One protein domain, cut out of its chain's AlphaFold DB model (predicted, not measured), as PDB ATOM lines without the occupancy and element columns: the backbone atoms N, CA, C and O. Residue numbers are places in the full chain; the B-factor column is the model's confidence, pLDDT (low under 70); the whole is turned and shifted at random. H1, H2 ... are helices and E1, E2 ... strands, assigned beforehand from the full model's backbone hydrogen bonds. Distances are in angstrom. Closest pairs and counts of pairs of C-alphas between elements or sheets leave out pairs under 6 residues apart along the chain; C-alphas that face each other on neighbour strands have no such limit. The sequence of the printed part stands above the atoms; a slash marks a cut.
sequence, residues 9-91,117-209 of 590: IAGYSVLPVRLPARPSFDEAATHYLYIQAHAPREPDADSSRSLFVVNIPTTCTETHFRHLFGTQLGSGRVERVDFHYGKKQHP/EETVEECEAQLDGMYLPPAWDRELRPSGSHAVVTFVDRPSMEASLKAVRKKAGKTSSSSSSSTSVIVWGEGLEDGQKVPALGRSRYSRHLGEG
ATOM      1  N   ILE A   9      -5.170 -53.198  -1.261       86.88
ATOM      2  CA  ILE A   9      -5.635 -54.471  -0.682       86.88
ATOM      3  C   ILE A   9      -6.181 -54.191   0.716       86.88
ATOM      4  O   ILE A   9      -5.456 -53.657   1.545       86.88
ATOM      5  N   ALA A  10      -7.446 -54.532   0.985       84.31
ATOM      6  CA  ALA A  10      -8.068 -54.421   2.315       84.31
ATOM      7  C   ALA A  10      -7.866 -53.055   3.023       84.31
ATOM      8  O   ALA A  10      -7.679 -52.995   4.232       84.31
ATOM      9  N   GLY A  11      -7.870 -51.948   2.267       83.94
ATOM     10  CA  GLY A  11      -7.641 -50.591   2.794       83.94
ATOM     11  C   GLY A  11      -6.177 -50.124   2.791       83.94
ATOM     12  O   GLY A  11      -5.925 -48.921   2.889       83.94
ATOM     13  N   TYR A  12      -5.222 -51.028   2.570       90.88
ATOM     14  CA  TYR A  12      -3.808 -50.709   2.391       90.88
ATOM     15  C   TYR A  12      -3.517 -50.260   0.962       90.88
ATOM     16  O   TYR A  12      -4.015 -50.837  -0.003       90.88
ATOM     17  N   SER A  13      -2.663 -49.250   0.820       91.88
ATOM     18  CA  SER A  13      -2.070 -48.855  -0.460       91.88
ATOM     19  C   SER A  13      -0.807 -49.680  -0.692       91.88
ATOM     20  O   SER A  13       0.053 -49.739   0.189       91.88
ATOM     21  N   VAL A  14      -0.695 -50.320  -1.854       92.00
ATOM     22  CA  VAL A  14       0.435 -51.202  -2.176       92.00
ATOM     23  C   VAL A  14       1.527 -50.395  -2.872       92.00
ATOM     24  O   VAL A  14       1.316 -49.887  -3.972       92.00
ATOM     25  N   LEU A  15       2.700 -50.279  -2.251       89.88
ATOM     26  CA  LEU A  15       3.853 -49.592  -2.825       89.88
ATOM     27  C   LEU A  15       4.918 -50.608  -3.267       89.88
ATOM     28  O   LEU A  15       5.584 -51.191  -2.408       89.88
ATOM     29  N   PRO A  16       5.110 -50.823  -4.580       89.81
ATOM     30  CA  PRO A  16       6.221 -51.620  -5.079       89.81
ATOM     31  C   PRO A  16       7.529 -50.834  -4.966       89.81
ATOM     32  O   PRO A  16       7.639 -49.706  -5.451       89.81
ATOM     33  N   VAL A  17       8.528 -51.457  -4.357       89.50
ATOM     34  CA  VAL A  17       9.878 -50.926  -4.199       89.50
ATOM     35  C   VAL A  17      10.870 -51.946  -4.750       89.50
ATOM     36  O   VAL A  17      10.750 -53.141  -4.498       89.50
ATOM     37  N   ARG A  18      11.865 -51.494  -5.508       90.56
ATOM     38  CA  ARG A  18      12.910 -52.355  -6.064       90.56
ATOM     39  C   ARG A  18      14.077 -52.453  -5.087       90.56
ATOM     40  O   ARG A  18      14.635 -51.436  -4.688       90.56
ATOM     41  N   LEU A  19      14.454 -53.666  -4.708       88.44
ATOM     42  CA  LEU A  19      15.687 -53.928  -3.973       88.44
ATOM     43  C   LEU A  19      16.846 -54.008  -4.985       88.44
ATOM     44  O   LEU A  19      16.695 -54.684  -6.007       88.44
ATOM     45  N   PRO A  20      17.973 -53.312  -4.751       86.00
ATOM     46  CA  PRO A  20      19.104 -53.336  -5.674       86.00
ATOM     47  C   PRO A  20      19.725 -54.737  -5.757       86.00
ATOM     48  O   PRO A  20      19.718 -55.486  -4.774       86.00
ATOM     49  N   ALA A  21      20.269 -55.073  -6.930       84.75
ATOM     50  CA  ALA A  21      21.034 -56.300  -7.135       84.75
ATOM     51  C   ALA A  21      22.285 -56.300  -6.243       84.75
ATOM     52  O   ALA A  21      22.851 -55.246  -5.938       84.75
ATOM     53  N   ARG A  22      22.713 -57.482  -5.803       79.69
ATOM     54  CA  ARG A  22      23.897 -57.651  -4.953       79.69
ATOM     55  C   ARG A  22      24.840 -58.678  -5.570       79.69
ATOM     56  O   ARG A  22      24.357 -59.571  -6.243       79.69
ATOM     57  N   PRO A  23      26.143 -58.666  -5.237       80.44
ATOM     58  CA  PRO A  23      27.082 -59.680  -5.733       80.44
ATOM     59  C   PRO A  23      26.701 -61.132  -5.392       80.44
ATOM     60  O   PRO A  23      27.211 -62.068  -5.987       80.44
ATOM     61  N   SER A  24      25.851 -61.333  -4.380       80.75
ATOM     62  CA  SER A  24      25.325 -62.647  -3.991       80.75
ATOM     63  C   SER A  24      24.035 -63.036  -4.724       80.75
ATOM     64  O   SER A  24      23.592 -64.172  -4.592       80.75
ATOM     65  N   PHE A  25      23.377 -62.084  -5.389       81.19
ATOM     66  CA  PHE A  25      22.118 -62.262  -6.104       81.19
ATOM     67  C   PHE A  25      21.961 -61.144  -7.147       81.19
ATOM     68  O   PHE A  25      21.582 -60.014  -6.818       81.19
ATOM     69  N   ASP A  26      22.282 -61.471  -8.397       81.31
ATOM     70  CA  ASP A  26      22.451 -60.497  -9.485       81.31
ATOM     71  C   ASP A  26      21.126 -59.931 -10.026       81.31
ATOM     72  O   ASP A  26      21.111 -58.961 -10.786       81.31
ATOM     73  N   GLU A  27      19.990 -60.494  -9.613       85.12
ATOM     74  CA  GLU A  27      18.668 -60.023 -10.011       85.12
ATOM     75  C   GLU A  27      18.088 -59.033  -8.993       85.12
ATOM     76  O   GLU A  27      18.066 -59.258  -7.784       85.12
ATOM     77  N   ALA A  28      17.556 -57.914  -9.481       84.75
ATOM     78  CA  ALA A  28      16.855 -56.967  -8.624       84.75
ATOM     79  C   ALA A  28      15.445 -57.482  -8.291       84.75
ATOM     80  O   ALA A  28      14.615 -57.670  -9.182       84.75
ATOM     81  N   ALA A  29      15.155 -57.651  -7.001       86.38
ATOM     82  CA  ALA A  29      13.860 -58.129  -6.527       86.38
ATOM     83  C   ALA A  29      12.862 -56.976  -6.325       86.38
ATOM     84  O   ALA A  29      13.236 -55.867  -5.942       86.38
ATOM     85  N   THR A  30      11.571 -57.235  -6.549       88.94
ATOM     86  CA  THR A  30      10.497 -56.279  -6.220       88.94
ATOM     87  C   THR A  30       9.881 -56.655  -4.881       88.94
ATOM     88  O   THR A  30       9.385 -57.764  -4.708       88.94
ATOM     89  N   HIS A  31       9.906 -55.721  -3.938       90.19
ATOM     90  CA  HIS A  31       9.354 -55.855  -2.598       90.19
ATOM     91  C   HIS A  31       8.128 -54.954  -2.447       90.19
ATOM     92  O   HIS A  31       8.157 -53.789  -2.839       90.19
ATOM     93  N   TYR A  32       7.041 -55.478  -1.889       91.12
ATOM     94  CA  TYR A  32       5.778 -54.749  -1.765       91.12
ATOM     95  C   TYR A  32       5.557 -54.297  -0.324       91.12
ATOM     96  O   TYR A  32       5.473 -55.127   0.581       91.12
ATOM     97  N   LEU A  33       5.434 -52.984  -0.126       92.81
ATOM     98  CA  LEU A  33       5.051 -52.386   1.152       92.81
ATOM     99  C   LEU A  33       3.547 -52.140   1.176       92.81
ATOM    100  O   LEU A  33       2.978 -51.658   0.194       92.81
ATOM    101  N   TYR A  34       2.915 -52.399   2.314       93.69
ATOM    102  CA  TYR A  34       1.496 -52.121   2.516       93.69
ATOM    103  C   TYR A  34       1.357 -50.951   3.477       93.69
ATOM    104  O   TYR A  34       1.812 -51.030   4.614       93.69
ATOM    105  N   ILE A  35       0.767 -49.849   3.014       94.50
ATOM    106  CA  ILE A  35       0.749 -48.579   3.747       94.50
ATOM    107  C   ILE A  35      -0.689 -48.129   3.986       94.50
ATOM    108  O   ILE A  35      -1.481 -48.026   3.045       94.50
ATOM    109  N   GLN A  36      -1.013 -47.803   5.232       94.25
ATOM    110  CA  GLN A  36      -2.306 -47.264   5.645       94.25
ATOM    111  C   GLN A  36      -2.113 -46.115   6.647       94.25
ATOM    112  O   GLN A  36      -1.067 -46.007   7.281       94.25
ATOM    113  N   ALA A  37      -3.112 -45.240   6.787       93.56
ATOM    114  CA  ALA A  37      -3.152 -44.306   7.911       93.56
ATOM    115  C   ALA A  37      -3.216 -45.087   9.232       93.56
ATOM    116  O   ALA A  37      -3.963 -46.063   9.328       93.56
ATOM    117  N   HIS A  38      -2.422 -44.683  10.221       92.06
ATOM    118  CA  HIS A  38      -2.415 -45.348  11.515       92.06
ATOM    119  C   HIS A  38      -3.702 -45.004  12.277       92.06
ATOM    120  O   HIS A  38      -4.015 -43.838  12.499       92.06
ATOM    121  N   ALA A  39      -4.478 -46.028  12.624       87.88
ATOM    122  CA  ALA A  39      -5.734 -45.894  13.356       87.88
ATOM    123  C   ALA A  39      -5.815 -47.009  14.412       87.88
ATOM    124  O   ALA A  39      -6.493 -48.016  14.184       87.88
ATOM    125  N   PRO A  40      -5.055 -46.893  15.517       88.06
ATOM    126  CA  PRO A  40      -5.127 -47.842  16.622       88.06
ATOM    127  C   PRO A  40      -6.512 -47.806  17.282       88.06
ATOM    128  O   PRO A  40      -7.280 -46.857  17.109       88.06
ATOM    129  N   ARG A  41      -6.846 -48.863  18.034       86.50
ATOM    130  CA  ARG A  41      -8.138 -48.979  18.739       86.50
ATOM    131  C   ARG A  41      -8.354 -47.833  19.731       86.50
ATOM    132  O   ARG A  41      -9.482 -47.378  19.893       86.50
ATOM    133  N   GLU A  42      -7.276 -47.379  20.352       83.69
ATOM    134  CA  GLU A  42      -7.239 -46.229  21.246       83.69
ATOM    135  C   GLU A  42      -6.348 -45.164  20.593       83.69
ATOM    136  O   GLU A  42      -5.186 -45.450  20.305       83.69
ATOM    137  N   PRO A  43      -6.888 -43.982  20.244       82.25
ATOM    138  CA  PRO A  43      -6.141 -42.988  19.489       82.25
ATOM    139  C   PRO A  43      -5.136 -42.245  20.378       82.25
ATOM    140  O   PRO A  43      -5.510 -41.375  21.160       82.25
ATOM    141  N   ASP A  44      -3.850 -42.528  20.181       83.44
ATOM    142  CA  ASP A  44      -2.753 -41.744  20.755       83.44
ATOM    143  C   ASP A  44      -2.634 -40.356  20.102       83.44
ATOM    144  O   ASP A  44      -3.049 -40.162  18.953       83.44
ATOM    145  N   ALA A  45      -1.978 -39.406  20.778       85.38
ATOM    146  CA  ALA A  45      -1.740 -38.048  20.263       85.38
ATOM    147  C   ALA A  45      -1.082 -38.034  18.863       85.38
ATOM    148  O   ALA A  45      -1.439 -37.229  17.997       85.38
ATOM    149  N   ASP A  46      -0.172 -38.977  18.609       87.38
ATOM    150  CA  ASP A  46       0.555 -39.117  17.343       87.38
ATOM    151  C   ASP A  46      -0.224 -39.881  16.254       87.38
ATOM    152  O   ASP A  46       0.172 -39.874  15.083       87.38
ATOM    153  N   SER A  47      -1.362 -40.503  16.585       88.00
ATOM    154  CA  SER A  47      -2.165 -41.300  15.638       88.00
ATOM    155  C   SER A  47      -2.642 -40.474  14.443       88.00
ATOM    156  O   SER A  47      -2.670 -40.940  13.308       88.00
ATOM    157  N   SER A  48      -2.961 -39.197  14.670       89.69
ATOM    158  CA  SER A  48      -3.485 -38.300  13.631       89.69
ATOM    159  C   SER A  48      -2.479 -37.945  12.525       89.69
ATOM    160  O   SER A  48      -2.884 -37.493  11.452       89.69
ATOM    161  N   ARG A  49      -1.179 -38.142  12.778       93.19
ATOM    162  CA  ARG A  49      -0.068 -37.778  11.884       93.19
ATOM    163  C   ARG A  49       0.858 -38.956  11.574       93.19
ATOM    164  O   ARG A  49       1.981 -38.741  11.122       93.19
ATOM    165  N   SER A  50       0.411 -40.190  11.800       94.31
ATOM    166  CA  SER A  50       1.225 -41.392  11.601       94.31
ATOM    167  C   SER A  50       0.666 -42.336  10.532       94.31
ATOM    168  O   SER A  50      -0.530 -42.374  10.234       94.31
ATOM    169  N   LEU A  51       1.570 -43.095   9.909       94.69
ATOM    170  CA  LEU A  51       1.258 -44.146   8.942       94.69
ATOM    171  C   LEU A  51       1.668 -45.506   9.489       94.69
ATOM    172  O   LEU A  51       2.759 -45.665  10.028       94.69
ATOM    173  N   PHE A  52       0.818 -46.499   9.268       94.62
ATOM    174  CA  PHE A  52       1.105 -47.897   9.529       94.62
ATOM    175  C   PHE A  52       1.643 -48.559   8.257       94.62
ATOM    176  O   PHE A  52       0.972 -48.575   7.221       94.62
ATOM    177  N   VAL A  53       2.869 -49.077   8.327       94.69
ATOM    178  CA  VAL A  53       3.569 -49.715   7.205       94.69
ATOM    179  C   VAL A  53       3.852 -51.171   7.548       94.69
ATOM    180  O   VAL A  53       4.511 -51.458   8.542       94.69
ATOM    181  N   VAL A  54       3.400 -52.091   6.701       94.19
ATOM    182  CA  VAL A  54       3.544 -53.542   6.876       94.19
ATOM    183  C   VAL A  54       4.451 -54.122   5.796       94.19
ATOM    184  O   VAL A  54       4.539 -53.589   4.685       94.19
ATOM    185  N   ASN A  55       5.090 -55.246   6.131       93.00
ATOM    186  CA  ASN A  55       6.040 -55.967   5.295       93.00
ATOM    187  C   ASN A  55       7.258 -55.103   4.970       93.00
ATOM    188  O   ASN A  55       7.587 -54.864   3.817       93.00
ATOM    189  N   ILE A  56       7.917 -54.580   5.992       93.31
ATOM    190  CA  ILE A  56       9.093 -53.725   5.827       93.31
ATOM    191  C   ILE A  56      10.325 -54.590   5.502       93.31
ATOM    192  O   ILE A  56      10.427 -55.703   6.025       93.31
ATOM    193  N   PRO A  57      11.291 -54.117   4.683       90.69
ATOM    194  CA  PRO A  57      12.515 -54.861   4.427       90.69
ATOM    195  C   PRO A  57      13.275 -55.135   5.727       90.69
ATOM    196  O   PRO A  57      13.393 -54.260   6.588       90.69
ATOM    197  N   THR A  58      13.879 -56.319   5.838       89.00
ATOM    198  CA  THR A  58      14.696 -56.721   7.004       89.00
ATOM    199  C   THR A  58      15.841 -55.745   7.274       89.00
ATOM    200  O   THR A  58      16.306 -55.566   8.399       89.00
ATOM    201  N   THR A  59      16.269 -55.050   6.222       87.31
ATOM    202  CA  THR A  59      17.302 -54.034   6.249       87.31
ATOM    203  C   THR A  59      16.744 -52.604   6.332       87.31
ATOM    204  O   THR A  59      17.363 -51.682   5.796       87.31
ATOM    205  N   CYS A  60      15.616 -52.374   6.986       89.69
ATOM    206  CA  CYS A  60      15.086 -51.027   7.168       89.69
ATOM    207  C   CYS A  60      15.617 -50.335   8.438       89.69
ATOM    208  O   CYS A  60      15.827 -50.964   9.472       89.69
ATOM    209  N   THR A  61      15.814 -49.022   8.339       90.62
ATOM    210  CA  THR A  61      16.156 -48.084   9.413       90.62
ATOM    211  C   THR A  61      15.292 -46.842   9.259       90.62
ATOM    212  O   THR A  61      14.692 -46.606   8.211       90.62
ATOM    213  N   GLU A  62      15.279 -46.008  10.287       91.12
ATOM    214  CA  GLU A  62      14.597 -44.718  10.263       91.12
ATOM    215  C   GLU A  62      15.076 -43.812   9.108       91.12
ATOM    216  O   GLU A  62      14.277 -43.168   8.429       91.12
ATOM    217  N   THR A  63      16.381 -43.827   8.811       91.19
ATOM    218  CA  THR A  63      16.982 -43.094   7.684       91.19
ATOM    219  C   THR A  63      16.440 -43.531   6.323       91.19
ATOM    220  O   THR A  63      16.243 -42.678   5.458       91.19
ATOM    221  N   HIS A  64      16.117 -44.819   6.142       91.31
ATOM    222  CA  HIS A  64      15.483 -45.308   4.911       91.31
ATOM    223  C   HIS A  64      14.085 -44.713   4.719       91.31
ATOM    224  O   HIS A  64      13.750 -44.291   3.616       91.31
ATOM    225  N   PHE A  65      13.285 -44.604   5.782       93.19
ATOM    226  CA  PHE A  65      11.962 -43.979   5.696       93.19
ATOM    227  C   PHE A  65      12.029 -42.465   5.500       93.19
ATOM    228  O   PHE A  65      11.270 -41.927   4.692       93.19
ATOM    229  N   ARG A  66      12.967 -41.779   6.169       92.50
ATOM    230  CA  ARG A  66      13.230 -40.352   5.918       92.50
ATOM    231  C   ARG A  66      13.591 -40.101   4.454       92.50
ATOM    232  O   ARG A  66      13.075 -39.161   3.858       92.50
ATOM    233  N   HIS A  67      14.421 -40.959   3.862       91.31
ATOM    234  CA  HIS A  67      14.787 -40.871   2.450       91.31
ATOM    235  C   HIS A  67      13.615 -41.194   1.509       91.31
ATOM    236  O   HIS A  67      13.372 -40.460   0.550       91.31
ATOM    237  N   LEU A  68      12.842 -42.244   1.802       91.62
ATOM    238  CA  LEU A  68      11.680 -42.639   1.004       91.62
ATOM    239  C   LEU A  68      10.638 -41.515   0.920       91.62
ATOM    240  O   LEU A  68      10.243 -41.117  -0.174       91.62
ATOM    241  N   PHE A  69      10.190 -40.994   2.067       92.19
ATOM    242  CA  PHE A  69       9.128 -39.983   2.120       92.19
ATOM    243  C   PHE A  69       9.627 -38.566   1.805       92.19
ATOM    244  O   PHE A  69       8.895 -37.780   1.198       92.19
ATOM    245  N   GLY A  70      10.875 -38.255   2.165       89.19
ATOM    246  CA  GLY A  70      11.475 -36.940   1.956       89.19
ATOM    247  C   GLY A  70      12.057 -36.748   0.556       89.19
ATOM    248  O   GLY A  70      11.729 -35.770  -0.107       89.19
ATOM    249  N   THR A  71      12.902 -37.670   0.090       87.06
ATOM    250  CA  THR A  71      13.662 -37.513  -1.163       87.06
ATOM    251  C   THR A  71      12.957 -38.161  -2.351       87.06
ATOM    252  O   THR A  71      12.789 -37.520  -3.384       87.06
ATOM    253  N   GLN A  72      12.513 -39.416  -2.222       86.12
ATOM    254  CA  GLN A  72      11.975 -40.169  -3.366       86.12
ATOM    255  C   GLN A  72      10.506 -39.843  -3.665       86.12
ATOM    256  O   GLN A  72      10.112 -39.722  -4.828       86.12
ATOM    257  N   LEU A  73       9.680 -39.707  -2.626       85.50
ATOM    258  CA  LEU A  73       8.273 -39.319  -2.759       85.50
ATOM    259  C   LEU A  73       8.073 -37.799  -2.713       85.50
ATOM    260  O   LEU A  73       7.073 -37.320  -3.252       85.50
ATOM    261  N   GLY A  74       9.015 -37.053  -2.120       81.31
ATOM    262  CA  GLY A  74       8.994 -35.586  -2.063       81.31
ATOM    263  C   GLY A  74       7.782 -35.015  -1.326       81.31
ATOM    264  O   GLY A  74       7.304 -33.943  -1.689       81.31
ATOM    265  N   SER A  75       7.216 -35.762  -0.375       76.75
ATOM    266  CA  SER A  75       5.833 -35.564   0.073       76.75
ATOM    267  C   SER A  75       5.669 -35.249   1.556       76.75
ATOM    268  O   SER A  75       4.617 -34.741   1.930       76.75
ATOM    269  N   GLY A  76       6.660 -35.532   2.406       81.25
ATOM    270  CA  GLY A  76       6.541 -35.248   3.837       81.25
ATOM    271  C   GLY A  76       7.822 -35.485   4.628       81.25
ATOM    272  O   GLY A  76       8.669 -36.296   4.248       81.25
ATOM    273  N   ARG A  77       7.958 -34.769   5.752       89.44
ATOM    274  CA  ARG A  77       9.090 -34.902   6.678       89.44
ATOM    275  C   ARG A  77       8.732 -35.853   7.820       89.44
ATOM    276  O   ARG A  77       7.748 -35.641   8.525       89.44
ATOM    277  N   VAL A  78       9.544 -36.894   7.991       93.25
ATOM    278  CA  VAL A  78       9.390 -37.894   9.060       93.25
ATOM    279  C   VAL A  78      10.102 -37.407  10.321       93.25
ATOM    280  O   VAL A  78      11.275 -37.031  10.256       93.25
ATOM    281  N   GLU A  79       9.395 -37.428  11.450       93.00
ATOM    282  CA  GLU A  79       9.933 -37.103  12.773       93.00
ATOM    283  C   GLU A  79      10.624 -38.327  13.369       93.00
ATOM    284  O   GLU A  79      11.846 -38.311  13.534       93.00
ATOM    285  N   ARG A  80       9.852 -39.400  13.589       91.94
ATOM    286  CA  ARG A  80      10.331 -40.663  14.154       91.94
ATOM    287  C   ARG A  80       9.707 -41.885  13.488       91.94
ATOM    288  O   ARG A  80       8.643 -41.788  12.871       91.94
ATOM    289  N   VAL A  81      10.362 -43.037  13.624       92.50
ATOM    290  CA  VAL A  81       9.827 -44.332  13.179       92.50
ATOM    291  C   VAL A  81       9.922 -45.362  14.293       92.50
ATOM    292  O   VAL A  81      11.018 -45.747  14.698       92.50
ATOM    293  N   ASP A  82       8.766 -45.872  14.699       91.00
ATOM    294  CA  ASP A  82       8.629 -46.885  15.736       91.00
ATOM    295  C   ASP A  82       8.458 -48.268  15.083       91.00
ATOM    296  O   ASP A  82       7.537 -48.500  14.298       91.00
ATOM    297  N   PHE A  83       9.367 -49.202  15.368       90.75
ATOM    298  CA  PHE A  83       9.358 -50.554  14.793       90.75
ATOM    299  C   PHE A  83       8.775 -51.563  15.790       90.75
ATOM    300  O   PHE A  83       9.202 -51.583  16.937       90.75
ATOM    301  N   HIS A  84       7.890 -52.466  15.345       79.44
ATOM    302  CA  HIS A  84       7.233 -53.461  16.217       79.44
ATOM    303  C   HIS A  84       8.199 -54.381  16.975       79.44
ATOM    304  O   HIS A  84       7.983 -54.698  18.138       79.44
ATOM    305  N   TYR A  85       9.275 -54.792  16.305       66.81
ATOM    306  CA  TYR A  85      10.335 -55.625  16.883       66.81
ATOM    307  C   TYR A  85      11.591 -54.825  17.228       66.81
ATOM    308  O   TYR A  85      12.633 -55.410  17.503       66.81
ATOM    309  N   GLY A  86      11.541 -53.496  17.127       59.94
ATOM    310  CA  GLY A  86      12.641 -52.680  17.609       59.94
ATOM    311  C   GLY A  86      12.537 -52.573  19.117       59.94
ATOM    312  O   GLY A  86      11.486 -52.190  19.628       59.94
ATOM    313  N   LYS A  87      13.638 -52.826  19.831       57.06
ATOM    314  CA  LYS A  87      13.797 -52.176  21.138       57.06
ATOM    315  C   LYS A  87      13.552 -50.683  20.907       57.06
ATOM    316  O   LYS A  87      14.034 -50.165  19.892       57.06
ATOM    317  N   LYS A  88      12.774 -50.014  21.773       53.97
ATOM    318  CA  LYS A  88      12.582 -48.555  21.693       53.97
ATOM    319  C   LYS A  88      13.970 -47.958  21.486       53.97
ATOM    320  O   LYS A  88      14.856 -48.198  22.304       53.97
ATOM    321  N   GLN A  89      14.208 -47.334  20.331       46.06
ATOM    322  CA  GLN A  89      15.521 -46.779  20.043       46.06
ATOM    323  C   GLN A  89      15.729 -45.675  21.067       46.06
ATOM    324  O   GLN A  89      15.113 -44.618  20.969       46.06
ATOM    325  N   HIS A  90      16.539 -45.952  22.087       47.59
ATOM    326  CA  HIS A  90      16.982 -44.911  22.991       47.59
ATOM    327  C   HIS A  90      17.725 -43.900  22.124       47.59
ATOM    328  O   HIS A  90      18.535 -44.321  21.287       47.59
ATOM    329  N   PRO A  91      17.416 -42.598  22.239       37.81
ATOM    330  CA  PRO A  91      18.095 -41.592  21.449       37.81
ATOM    331  C   PRO A  91      19.596 -41.811  21.619       37.81
ATOM    332  O   PRO A  91      20.131 -41.767  22.727       37.81
ATOM    333  N   GLU A 117      17.228 -30.556  45.040       67.50
ATOM    334  CA  GLU A 117      17.292 -32.003  45.236       67.50
ATOM    335  C   GLU A 117      16.513 -32.637  44.083       67.50
ATOM    336  O   GLU A 117      15.339 -32.316  43.896       67.50
ATOM    337  N   GLU A 118      17.179 -33.476  43.292       75.81
ATOM    338  CA  GLU A 118      16.518 -34.247  42.239       75.81
ATOM    339  C   GLU A 118      15.530 -35.219  42.885       75.81
ATOM    340  O   GLU A 118      15.812 -35.840  43.916       75.81
ATOM    341  N   THR A 119      14.347 -35.323  42.295       86.25
ATOM    342  CA  THR A 119      13.314 -36.245  42.767       86.25
ATOM    343  C   THR A 119      13.650 -37.687  42.381       86.25
ATOM    344  O   THR A 119      14.414 -37.938  41.449       86.25
ATOM    345  N   VAL A 120      13.057 -38.658  43.087       86.44
ATOM    346  CA  VAL A 120      13.243 -40.091  42.783       86.44
ATOM    347  C   VAL A 120      12.864 -40.391  41.328       86.44
ATOM    348  O   VAL A 120      13.643 -41.018  40.618       86.44
ATOM    349  N   GLU A 121      11.734 -39.854  40.860       88.25
ATOM    350  CA  GLU A 121      11.229 -40.047  39.493       88.25
ATOM    351  C   GLU A 121      12.185 -39.489  38.421       88.25
ATOM    352  O   GLU A 121      12.370 -40.094  37.365       88.25
ATOM    353  N   GLU A 122      12.840 -38.354  38.684       88.94
ATOM    354  CA  GLU A 122      13.828 -37.772  37.766       88.94
ATOM    355  C   GLU A 122      15.100 -38.621  37.685       88.94
ATOM    356  O   GLU A 122      15.642 -38.814  36.594       88.94
ATOM    357  N   CYS A 123      15.574 -39.143  38.818       87.56
ATOM    358  CA  CYS A 123      16.728 -40.036  38.859       87.56
ATOM    359  C   CYS A 123      16.433 -41.380  38.172       87.56
ATOM    360  O   CYS A 123      17.274 -41.875  37.420       87.56
ATOM    361  N   GLU A 124      15.235 -41.942  38.363       87.56
ATOM    362  CA  GLU A 124      14.771 -43.151  37.666       87.56
ATOM    363  C   GLU A 124      14.714 -42.933  36.148       87.56
ATOM    364  O   GLU A 124      15.299 -43.705  35.388       87.56
ATOM    365  N   ALA A 125      14.125 -41.822  35.695       88.88
ATOM    366  CA  ALA A 125      14.081 -41.479  34.275       88.88
ATOM    367  C   ALA A 125      15.482 -41.265  33.666       88.88
ATOM    368  O   ALA A 125      15.711 -41.583  32.495       88.88
ATOM    369  N   GLN A 126      16.437 -40.737  34.444       88.25
ATOM    370  CA  GLN A 126      17.838 -40.639  34.023       88.25
ATOM    371  C   GLN A 126      18.467 -42.030  33.855       88.25
ATOM    372  O   GLN A 126      19.131 -42.264  32.840       88.25
ATOM    373  N   LEU A 127      18.254 -42.951  34.805       88.44
ATOM    374  CA  LEU A 127      18.762 -44.329  34.740       88.44
ATOM    375  C   LEU A 127      18.200 -45.100  33.547       88.44
ATOM    376  O   LEU A 127      18.971 -45.749  32.843       88.44
ATOM    377  N   ASP A 128      16.910 -44.951  33.251       83.50
ATOM    378  CA  ASP A 128      16.272 -45.550  32.070       83.50
ATOM    379  C   ASP A 128      16.898 -45.075  30.743       83.50
ATOM    380  O   ASP A 128      16.827 -45.757  29.713       83.50
ATOM    381  N   GLY A 129      17.528 -43.897  30.748       82.56
ATOM    382  CA  GLY A 129      18.269 -43.346  29.615       82.56
ATOM    383  C   GLY A 129      19.713 -43.847  29.487       82.56
ATOM    384  O   GLY A 129      20.320 -43.666  28.426       82.56
ATOM    385  N   MET A 130      20.278 -44.471  30.524       86.38
ATOM    386  CA  MET A 130      21.669 -44.930  30.548       86.38
ATOM    387  C   MET A 130      21.775 -46.417  30.224       86.38
ATOM    388  O   MET A 130      21.311 -47.283  30.955       86.38
ATOM    389  N   TYR A 131      22.451 -46.722  29.119       83.06
ATOM    390  CA  TYR A 131      22.651 -48.084  28.644       83.06
ATOM    391  C   TYR A 131      24.091 -48.297  28.176       83.06
ATOM    392  O   TYR A 131      24.808 -47.359  27.816       83.06
ATOM    393  N   LEU A 132      24.512 -49.561  28.175       85.25
ATOM    394  CA  LEU A 132      25.798 -49.957  27.611       85.25
ATOM    395  C   LEU A 132      25.789 -49.801  26.085       85.25
ATOM    396  O   LEU A 132      24.761 -50.079  25.462       85.25
ATOM    397  N   PRO A 133      26.921 -49.425  25.462       83.56
ATOM    398  CA  PRO A 133      27.014 -49.310  24.012       83.56
ATOM    399  C   PRO A 133      26.475 -50.564  23.302       83.56
ATOM    400  O   PRO A 133      26.805 -51.690  23.694       83.56
ATOM    401  N   PRO A 134      25.624 -50.412  22.273       82.19
ATOM    402  CA  PRO A 134      25.029 -51.553  21.603       82.19
ATOM    403  C   PRO A 134      26.103 -52.326  20.837       82.19
ATOM    404  O   PRO A 134      26.879 -51.753  20.078       82.19
ATOM    405  N   ALA A 135      26.094 -53.654  20.961       84.75
ATOM    406  CA  ALA A 135      27.082 -54.495  20.285       84.75
ATOM    407  C   ALA A 135      26.962 -54.473  18.749       84.75
ATOM    408  O   ALA A 135      27.880 -54.876  18.040       84.75
ATOM    409  N   TRP A 136      25.819 -54.045  18.213       86.38
ATOM    410  CA  TRP A 136      25.576 -53.943  16.780       86.38
ATOM    411  C   TRP A 136      25.222 -52.503  16.421       86.38
ATOM    412  O   TRP A 136      24.281 -51.952  16.983       86.38
ATOM    413  N   ASP A 137      25.881 -51.946  15.402       82.56
ATOM    414  CA  ASP A 137      25.627 -50.570  14.929       82.56
ATOM    415  C   ASP A 137      24.206 -50.361  14.412       82.56
ATOM    416  O   ASP A 137      23.709 -49.243  14.276       82.56
ATOM    417  N   ARG A 138      23.575 -51.466  14.014       84.19
ATOM    418  CA  ARG A 138      22.263 -51.459  13.406       84.19
ATOM    419  C   ARG A 138      21.546 -52.786  13.608       84.19
ATOM    420  O   ARG A 138      22.058 -53.864  13.279       84.19
ATOM    421  N   GLU A 139      20.314 -52.667  14.080       85.31
ATOM    422  CA  GLU A 139      19.385 -53.773  14.256       85.31
ATOM    423  C   GLU A 139      18.783 -54.214  12.911       85.31
ATOM    424  O   GLU A 139      18.487 -53.395  12.033       85.31
ATOM    425  N   LEU A 140      18.636 -55.527  12.735       89.00
ATOM    426  CA  LEU A 140      17.953 -56.123  11.589       89.00
ATOM    427  C   LEU A 140      16.527 -56.485  11.989       89.00
ATOM    428  O   LEU A 140      16.273 -56.859  13.131       89.00
ATOM    429  N   ARG A 141      15.595 -56.363  11.047       88.31
ATOM    430  CA  ARG A 141      14.173 -56.626  11.286       88.31
ATOM    431  C   ARG A 141      13.816 -58.045  10.832       88.31
ATOM    432  O   ARG A 141      14.311 -58.462   9.781       88.31
ATOM    433  N   PRO A 142      12.961 -58.780  11.564       87.69
ATOM    434  CA  PRO A 142      12.445 -60.060  11.087       87.69
ATOM    435  C   PRO A 142      11.546 -59.869   9.855       87.69
ATOM    436  O   PRO A 142      11.017 -58.781   9.600       87.69
ATOM    437  N   SER A 143      11.369 -60.925   9.063       85.06
ATOM    438  CA  SER A 143      10.452 -60.912   7.918       85.06
ATOM    439  C   SER A 143       9.010 -60.673   8.369       85.06
ATOM    440  O   SER A 143       8.596 -61.195   9.399       85.06
ATOM    441  N   GLY A 144       8.236 -59.905   7.599       81.56
ATOM    442  CA  GLY A 144       6.850 -59.577   7.957       81.56
ATOM    443  C   GLY A 144       6.711 -58.488   9.029       81.56
ATOM    444  O   GLY A 144       5.599 -58.206   9.467       81.56
ATOM    445  N   SER A 145       7.810 -57.837   9.422       91.25
ATOM    446  CA  SER A 145       7.786 -56.700  10.350       91.25
ATOM    447  C   SER A 145       6.915 -55.544   9.856       91.25
ATOM    448  O   SER A 145       6.813 -55.285   8.651       91.25
ATOM    449  N   HIS A 146       6.373 -54.790  10.810       93.19
ATOM    450  CA  HIS A 146       5.664 -53.538  10.577       93.19
ATOM    451  C   HIS A 146       6.266 -52.388  11.400       93.19
ATOM    452  O   HIS A 146       7.012 -52.611  12.360       93.19
ATOM    453  N   ALA A 147       5.975 -51.156  10.990       94.12
ATOM    454  CA  ALA A 147       6.408 -49.938  11.663       94.12
ATOM    455  C   ALA A 147       5.331 -48.859  11.590       94.12
ATOM    456  O   ALA A 147       4.532 -48.808  10.649       94.12
ATOM    457  N   VAL A 148       5.365 -47.980  12.581       94.19
ATOM    458  CA  VAL A 148       4.574 -46.760  12.653       94.19
ATOM    459  C   VAL A 148       5.501 -45.594  12.326       94.19
ATOM    460  O   VAL A 148       6.504 -45.366  12.998       94.19
ATOM    461  N   VAL A 149       5.206 -44.888  11.240       94.69
ATOM    462  CA  VAL A 149       5.985 -43.737  10.773       94.69
ATOM    463  C   VAL A 149       5.249 -42.470  11.182       94.69
ATOM    464  O   VAL A 149       4.174 -42.197  10.649       94.69
ATOM    465  N   THR A 150       5.829 -41.692  12.091       94.56
ATOM    466  CA  THR A 150       5.241 -40.448  12.602       94.56
ATOM    467  C   THR A 150       5.824 -39.255  11.855       94.56
ATOM    468  O   THR A 150       7.042 -39.066  11.788       94.56
ATOM    469  N   PHE A 151       4.951 -38.449  11.258       95.00
ATOM    470  CA  PHE A 151       5.329 -37.242  10.526       95.00
ATOM    471  C   PHE A 151       5.324 -36.030  11.453       95.00
ATOM    472  O   PHE A 151       4.639 -36.030  12.471       95.00
ATOM    473  N   VAL A 152       6.053 -34.980  11.069       93.81
ATOM    474  CA  VAL A 152       6.073 -33.707  11.814       93.81
ATOM    475  C   VAL A 152       4.657 -33.134  11.953       93.81
ATOM    476  O   VAL A 152       4.267 -32.660  13.015       93.81
ATOM    477  N   ASP A 153       3.855 -33.234  10.901       93.12
ATOM    478  CA  ASP A 153       2.518 -32.665  10.823       93.12
ATOM    479  C   ASP A 153       1.565 -33.568  10.023       93.12
ATOM    480  O   ASP A 153       1.967 -34.373   9.176       93.12
ATOM    481  N   ARG A 154       0.265 -33.423  10.291       92.88
ATOM    482  CA  ARG A 154      -0.791 -34.179   9.607       92.88
ATOM    483  C   ARG A 154      -0.821 -33.945   8.082       92.88
ATOM    484  O   ARG A 154      -0.929 -34.937   7.360       92.88
ATOM    485  N   PRO A 155      -0.677 -32.710   7.555       93.25
ATOM    486  CA  PRO A 155      -0.581 -32.480   6.112       93.25
ATOM    487  C   PRO A 155       0.569 -33.243   5.440       93.25
ATOM    488  O   PRO A 155       0.354 -33.834   4.380       93.25
ATOM    489  N   SER A 156       1.756 -33.305   6.057       93.12
ATOM    490  CA  SER A 156       2.877 -34.120   5.552       93.12
ATOM    491  C   SER A 156       2.537 -35.609   5.442       93.12
ATOM    492  O   SER A 156       2.934 -36.273   4.476       93.12
ATOM    493  N   MET A 157       1.788 -36.149   6.408       94.00
ATOM    494  CA  MET A 157       1.309 -37.534   6.371       94.00
ATOM    495  C   MET A 157       0.314 -37.751   5.220       94.00
ATOM    496  O   MET A 157       0.481 -38.670   4.413       94.00
ATOM    497  N   GLU A 158      -0.685 -36.874   5.086       93.25
ATOM    498  CA  GLU A 158      -1.722 -36.973   4.051       93.25
ATOM    499  C   GLU A 158      -1.139 -36.815   2.635       93.25
ATOM    500  O   GLU A 158      -1.486 -37.571   1.719       93.25
ATOM    501  N   ALA A 159      -0.197 -35.882   2.455       93.31
ATOM    502  CA  ALA A 159       0.544 -35.699   1.211       93.31
ATOM    503  C   ALA A 159       1.360 -36.948   0.851       93.31
ATOM    504  O   ALA A 159       1.357 -37.378  -0.309       93.31
ATOM    505  N   SER A 160       1.985 -37.586   1.844       92.88
ATOM    506  CA  SER A 160       2.732 -38.834   1.662       92.88
ATOM    507  C   SER A 160       1.837 -40.006   1.279       92.88
ATOM    508  O   SER A 160       2.135 -40.712   0.314       92.88
ATOM    509  N   LEU A 161       0.681 -40.163   1.923       91.88
ATOM    510  CA  LEU A 161      -0.298 -41.185   1.548       91.88
ATOM    511  C   LEU A 161      -0.835 -40.961   0.122       91.88
ATOM    512  O   LEU A 161      -0.998 -41.911  -0.651       91.88
ATOM    513  N   LYS A 162      -1.070 -39.702  -0.271       91.75
ATOM    514  CA  LYS A 162      -1.497 -39.343  -1.633       91.75
ATOM    515  C   LYS A 162      -0.410 -39.637  -2.670       91.75
ATOM    516  O   LYS A 162      -0.727 -40.142  -3.750       91.75
ATOM    517  N   ALA A 163       0.856 -39.363  -2.354       90.62
ATOM    518  CA  ALA A 163       1.993 -39.684  -3.212       90.62
ATOM    519  C   ALA A 163       2.151 -41.201  -3.404       90.62
ATOM    520  O   ALA A 163       2.284 -41.660  -4.542       90.62
ATOM    521  N   VAL A 164       2.024 -41.978  -2.321       89.69
ATOM    522  CA  VAL A 164       2.016 -43.449  -2.355       89.69
ATOM    523  C   VAL A 164       0.898 -43.963  -3.262       89.69
ATOM    524  O   VAL A 164       1.170 -44.710  -4.199       89.69
ATOM    525  N   ARG A 165      -0.346 -43.502  -3.074       88.44
ATOM    526  CA  ARG A 165      -1.492 -43.893  -3.919       88.44
ATOM    527  C   ARG A 165      -1.290 -43.525  -5.392       88.44
ATOM    528  O   ARG A 165      -1.605 -44.316  -6.279       88.44
ATOM    529  N   LYS A 166      -0.716 -42.349  -5.671       86.12
ATOM    530  CA  LYS A 166      -0.396 -41.901  -7.038       86.12
ATOM    531  C   LYS A 166       0.645 -42.803  -7.705       86.12
ATOM    532  O   LYS A 166       0.552 -43.039  -8.907       86.12
ATOM    533  N   LYS A 167       1.640 -43.288  -6.958       81.50
ATOM    534  CA  LYS A 167       2.677 -44.203  -7.461       81.50
ATOM    535  C   LYS A 167       2.156 -45.639  -7.602       81.50
ATOM    536  O   LYS A 167       2.439 -46.268  -8.619       81.50
ATOM    537  N   ALA A 168       1.319 -46.098  -6.673       77.38
ATOM    538  CA  ALA A 168       0.622 -47.385  -6.738       77.38
ATOM    539  C   ALA A 168      -0.322 -47.492  -7.953       77.38
ATOM    540  O   ALA A 168      -0.458 -48.551  -8.554       77.38
ATOM    541  N   GLY A 169      -0.966 -46.386  -8.345       67.00
ATOM    542  CA  GLY A 169      -1.860 -46.346  -9.510       67.00
ATOM    543  C   GLY A 169      -1.154 -46.265 -10.870       67.00
ATOM    544  O   GLY A 169      -1.755 -46.615 -11.881       67.00
ATOM    545  N   LYS A 170       0.108 -45.818 -10.917       64.81
ATOM    546  CA  LYS A 170       0.870 -45.607 -12.166       64.81
ATOM    547  C   LYS A 170       1.593 -46.848 -12.685       64.81
ATOM    548  O   LYS A 170       2.029 -46.851 -13.828       64.81
ATOM    549  N   THR A 171       1.711 -47.898 -11.878       52.84
ATOM    550  CA  THR A 171       2.396 -49.147 -12.256       52.84
ATOM    551  C   THR A 171       1.612 -49.983 -13.280       52.84
ATOM    552  O   THR A 171       2.170 -50.908 -13.860       52.84
ATOM    553  N   SER A 172       0.345 -49.636 -13.548       43.41
ATOM    554  CA  SER A 172      -0.537 -50.312 -14.513       43.41
ATOM    555  C   SER A 172      -0.528 -49.704 -15.924       43.41
ATOM    556  O   SER A 172      -1.012 -50.341 -16.859       43.41
ATOM    557  N   SER A 173       0.024 -48.498 -16.103       40.62
ATOM    558  CA  SER A 173       0.147 -47.834 -17.403       40.62
ATOM    559  C   SER A 173       1.592 -47.920 -17.892       40.62
ATOM    560  O   SER A 173       2.508 -47.409 -17.254       40.62
ATOM    561  N   SER A 174       1.781 -48.571 -19.031       39.72
ATOM    562  CA  SER A 174       3.027 -48.876 -19.738       39.72
ATOM    563  C   SER A 174       3.862 -47.663 -20.204       39.72
ATOM    564  O   SER A 174       4.109 -47.521 -21.400       39.72
ATOM    565  N   SER A 175       4.335 -46.789 -19.309       37.28
ATOM    566  CA  SER A 175       5.273 -45.710 -19.669       37.28
ATOM    567  C   SER A 175       6.580 -45.759 -18.870       37.28
ATOM    568  O   SER A 175       6.703 -45.233 -17.768       37.28
ATOM    569  N   SER A 176       7.542 -46.472 -19.459       37.09
ATOM    570  CA  SER A 176       8.967 -46.161 -19.723       37.09
ATOM    571  C   SER A 176       9.694 -44.940 -19.109       37.09
ATOM    572  O   SER A 176      10.748 -44.565 -19.615       37.09
ATOM    573  N   SER A 177       9.235 -44.312 -18.029       41.66
ATOM    574  CA  SER A 177      10.044 -43.322 -17.312       41.66
ATOM    575  C   SER A 177      10.823 -44.024 -16.203       41.66
ATOM    576  O   SER A 177      10.247 -44.445 -15.198       41.66
ATOM    577  N   SER A 178      12.141 -44.139 -16.375       40.97
ATOM    578  CA  SER A 178      13.101 -44.627 -15.368       40.97
ATOM    579  C   SER A 178      12.994 -43.894 -14.019       40.97
ATOM    580  O   SER A 178      13.338 -44.458 -12.991       40.97
ATOM    581  N   THR A 179      12.407 -42.692 -13.995       49.62
ATOM    582  CA  THR A 179      12.101 -41.879 -12.800       49.62
ATOM    583  C   THR A 179      10.911 -42.407 -11.971       49.62
ATOM    584  O   THR A 179      10.561 -41.870 -10.916       49.62
ATOM    585  N   SER A 180      10.198 -43.428 -12.455       61.22
ATOM    586  CA  SER A 180       8.986 -43.937 -11.799       61.22
ATOM    587  C   SER A 180       9.242 -45.033 -10.764       61.22
ATOM    588  O   SER A 180       8.427 -45.163  -9.845       61.22
ATOM    589  N   VAL A 181      10.357 -45.761 -10.878       77.25
ATOM    590  CA  VAL A 181      10.696 -46.910 -10.028       77.25
ATOM    591  C   VAL A 181      11.383 -46.422  -8.759       77.25
ATOM    592  O   VAL A 181      12.397 -45.741  -8.822       77.25
ATOM    593  N   ILE A 182      10.825 -46.766  -7.602       86.38
ATOM    594  CA  ILE A 182      11.427 -46.448  -6.307       86.38
ATOM    595  C   ILE A 182      12.425 -47.554  -5.981       86.38
ATOM    596  O   ILE A 182      12.017 -48.698  -5.774       86.38
ATOM    597  N   VAL A 183      13.715 -47.229  -5.942       88.88
ATOM    598  CA  VAL A 183      14.764 -48.162  -5.516       88.88
ATOM    599  C   VAL A 183      15.025 -47.972  -4.024       88.88
ATOM    600  O   VAL A 183      15.266 -46.861  -3.556       88.88
ATOM    601  N   TRP A 184      14.957 -49.044  -3.241       89.25
ATOM    602  CA  TRP A 184      15.175 -48.965  -1.801       89.25
ATOM    603  C   TRP A 184      16.639 -48.657  -1.482       89.25
ATOM    604  O   TRP A 184      17.521 -49.440  -1.830       89.25
ATOM    605  N   GLY A 185      16.890 -47.564  -0.761       80.56
ATOM    606  CA  GLY A 185      18.236 -47.212  -0.300       80.56
ATOM    607  C   GLY A 185      19.153 -46.582  -1.353       80.56
ATOM    608  O   GLY A 185      20.330 -46.383  -1.067       80.56
ATOM    609  N   GLU A 186      18.636 -46.240  -2.536       83.31
ATOM    610  CA  GLU A 186      19.385 -45.504  -3.565       83.31
ATOM    611  C   GLU A 186      19.882 -44.160  -3.008       83.31
ATOM    612  O   GLU A 186      19.098 -43.401  -2.449       83.31
ATOM    613  N   GLY A 187      21.183 -43.875  -3.106       78.06
ATOM    614  CA  GLY A 187      21.782 -42.651  -2.548       78.06
ATOM    615  C   GLY A 187      22.047 -42.675  -1.033       78.06
ATOM    616  O   GLY A 187      22.490 -41.673  -0.471       78.06
ATOM    617  N   LEU A 188      21.805 -43.809  -0.360       79.06
ATOM    618  CA  LEU A 188      22.197 -44.063   1.038       79.06
ATOM    619  C   LEU A 188      23.396 -45.026   1.153       79.06
ATOM    620  O   LEU A 188      23.711 -45.484   2.251       79.06
ATOM    621  N   GLU A 189      24.031 -45.357   0.027       63.97
ATOM    622  CA  GLU A 189      25.099 -46.363  -0.082       63.97
ATOM    623  C   GLU A 189      26.440 -45.893   0.496       63.97
ATOM    624  O   GLU A 189      27.267 -46.719   0.890       63.97
ATOM    625  N   ASP A 190      26.619 -44.580   0.643       60.84
ATOM    626  CA  ASP A 190      27.742 -44.004   1.369       60.84
ATOM    627  C   ASP A 190      27.558 -44.336   2.853       60.84
ATOM    628  O   ASP A 190      26.766 -43.698   3.556       60.84
ATOM    629  N   GLY A 191      28.280 -45.354   3.336       60.00
ATOM    630  CA  GLY A 191      28.199 -45.926   4.694       60.00
ATOM    631  C   GLY A 191      28.364 -44.945   5.868       60.00
ATOM    632  O   GLY A 191      28.376 -45.358   7.022       60.00
ATOM    633  N   GLN A 192      28.467 -43.651   5.577       66.38
ATOM    634  CA  GLN A 192      28.449 -42.516   6.484       66.38
ATOM    635  C   GLN A 192      27.058 -42.231   7.081       66.38
ATOM    636  O   GLN A 192      26.978 -41.758   8.210       66.38
ATOM    637  N   LYS A 193      25.955 -42.509   6.362       76.06
ATOM    638  CA  LYS A 193      24.579 -42.270   6.868       76.06
ATOM    639  C   LYS A 193      23.886 -43.519   7.398       76.06
ATOM    640  O   LYS A 193      23.005 -43.424   8.251       76.06
ATOM    641  N   VAL A 194      24.229 -44.684   6.857       83.56
ATOM    642  CA  VAL A 194      23.662 -45.968   7.269       83.56
ATOM    643  C   VAL A 194      24.802 -46.967   7.414       83.56
ATOM    644  O   VAL A 194      25.523 -47.175   6.440       83.56
ATOM    645  N   PRO A 195      24.948 -47.630   8.577       84.69
ATOM    646  CA  PRO A 195      25.974 -48.647   8.756       84.69
ATOM    647  C   PRO A 195      25.888 -49.724   7.673       84.69
ATOM    648  O   PRO A 195      24.810 -50.276   7.401       84.69
ATOM    649  N   ALA A 196      27.032 -50.001   7.048       83.38
ATOM    650  CA  ALA A 196      27.140 -50.967   5.967       83.38
ATOM    651  C   ALA A 196      26.813 -52.388   6.453       83.38
ATOM    652  O   ALA A 196      27.115 -52.785   7.578       83.38
ATOM    653  N   LEU A 197      26.196 -53.178   5.576       84.12
ATOM    654  CA  LEU A 197      25.848 -54.574   5.844       84.12
ATOM    655  C   LEU A 197      26.953 -55.532   5.356       84.12
ATOM    656  O   LEU A 197      27.962 -55.117   4.790       84.12
ATOM    657  N   GLY A 198      26.766 -56.838   5.572       85.50
ATOM    658  CA  GLY A 198      27.697 -57.873   5.111       85.50
ATOM    659  C   GLY A 198      28.964 -57.958   5.965       85.50
ATOM    660  O   GLY A 198      28.896 -57.838   7.186       85.50
ATOM    661  N   ARG A 199      30.128 -58.163   5.332       87.38
ATOM    662  CA  ARG A 199      31.419 -58.346   6.028       87.38
ATOM    663  C   ARG A 199      31.773 -57.173   6.947       87.38
ATOM    664  O   ARG A 199      32.294 -57.405   8.036       87.38
ATOM    665  N   SER A 200      31.477 -55.941   6.526       87.12
ATOM    666  CA  SER A 200      31.763 -54.731   7.310       87.12
ATOM    667  C   SER A 200      31.052 -54.759   8.668       87.12
ATOM    668  O   SER A 200      31.698 -54.603   9.700       87.12
ATOM    669  N   ARG A 201      29.760 -55.125   8.685       87.75
ATOM    670  CA  ARG A 201      28.955 -55.275   9.911       87.75
ATOM    671  C   ARG A 201      29.583 -56.243  10.912       87.75
ATOM    672  O   ARG A 201      29.679 -55.931  12.091       87.75
ATOM    673  N   TYR A 202      29.991 -57.428  10.456       89.12
ATOM    674  CA  TYR A 202      30.587 -58.431  11.344       89.12
ATOM    675  C   TYR A 202      31.981 -58.026  11.815       89.12
ATOM    676  O   TYR A 202      32.318 -58.250  12.972       89.12
ATOM    677  N   SER A 203      32.770 -57.394  10.943       89.12
ATOM    678  CA  SER A 203      34.102 -56.898  11.306       89.12
ATOM    679  C   SER A 203      34.004 -55.816  12.385       89.12
ATOM    680  O   SER A 203      34.744 -55.861  13.360       89.12
ATOM    681  N   ARG A 204      33.036 -54.901  12.259       86.06
ATOM    682  CA  ARG A 204      32.766 -53.843  13.238       86.06
ATOM    683  C   ARG A 204      32.202 -54.382  14.552       86.06
ATOM    684  O   ARG A 204      32.663 -53.993  15.618       86.06
ATOM    685  N   HIS A 205      31.292 -55.355  14.490       87.75
ATOM    686  CA  HIS A 205      30.816 -56.056  15.684       87.75
ATOM    687  C   HIS A 205      31.956 -56.749  16.441       87.75
ATOM    688  O   HIS A 205      32.035 -56.638  17.657       87.75
ATOM    689  N   LEU A 206      32.856 -57.443  15.741       86.00
ATOM    690  CA  LEU A 206      33.982 -58.122  16.383       86.00
ATOM    691  C   LEU A 206      35.049 -57.147  16.898       86.00
ATOM    692  O   LEU A 206      35.640 -57.417  17.939       86.00
ATOM    693  N   GLY A 207      35.295 -56.048  16.180       81.56
ATOM    694  CA  GLY A 207      36.334 -55.073  16.517       81.56
ATOM    695  C   GLY A 207      35.935 -54.062  17.593       81.56
ATOM    696  O   GLY A 207      36.729 -53.795  18.484       81.56
ATOM    697  N   GLU A 208      34.720 -53.514  17.522       75.69
ATOM    698  CA  GLU A 208      34.250 -52.431  18.405       75.69
ATOM    699  C   GLU A 208      33.073 -52.878  19.285       75.69
ATOM    700  O   GLU A 208      33.024 -52.571  20.471       75.69
ATOM    701  N   GLY A 209      32.124 -53.634  18.723       75.56
ATOM    702  CA  GLY A 209      30.861 -53.950  19.400       75.56
ATOM    703  C   GLY A 209      30.951 -55.018  20.495       75.56
ATOM    704  O   GLY A 209      30.229 -54.955  21.485       75.56
TER     705      GLY A 209
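AT A GLANCE: This is residues 9 to 91 and 117 to 209 of the 590 residues of the protein "Meiotic recombination protein DMC1" of Arthroderma otae (strain ATCC MYA-4605 / CBS 113480) (UniProt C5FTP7). A strongly twisted wall of five strands has H3 across one face and H1 beside its E4 edge; H2 is at the tip of an arm whose residues 117 to 127 stick out, and H4 lies away from the sheet. The 176 printed residues, under half in named elements, run E1 E2 E3 H1 E4 H2 E5 H3 H4, class mixed. The antiparallel sheet's order is E1 E2 E3 E5 E4. The elongated outline spans 67 by 43 by 25 A, only just compact, close to loose, with a radius of gyration of the C-alphas of 18.4 A.

HOW THE PARTS SIT: E1, residues 12 to 18, E2, 30 to 37, and E3, 50 to 54, form a meander, each the antiparallel neighbour of the one before, through two hairpins; N 13 and O 35 are 2.8 A apart, N 36 and O 52 2.9 A. E5, residues 146 to 151, is the antiparallel neighbour of E3, with N 51 and O 149 at 2.9 A, and of E4, residues 78 to 83, with N 82 and O 148 at 2.9 A. E3, H1, residues 62 to 72, and E4 make a split strand-helix-strand unit, E5 between the strands, with a right-handed crossover. H3, residues 154 to 170, runs across the strands, 66 degrees to E1 on the local plane, at a height over the sheet of 8.3 A; the C-alphas of Leu 15 and Ala 168, their closest, are 5.5 A apart. H1 and H3, in two layers with the sheet, are close but not clearly touching, C-alphas of Phe 69 and Ser 160 being closest at 6.5 A. H2, residues 120 to 128, and H4, residues 199 to 209, are not on the sheet. In H1, H2, H3 and H4 every O i to N i+4 pair is within hydrogen-bond range.

IN THESE COORDINATES: E1 begins at C-alpha 12 (-3.808, -50.709, 2.391); E2 measures 23.0 A and H3 24.6 A. H4 ends at C-alpha 209 (30.861, -53.950, 19.400).

THE WHOLE: Residues 92 to 116 are not printed; C-alphas 91 and 117 are 25.7 A apart. The links E1 to E2, E2 to E3, H2 to E5 and H3 to H4 are long. The model's pLDDT is under 70 at residues 85 to 91, 117, 169 to 180 and 189 to 192.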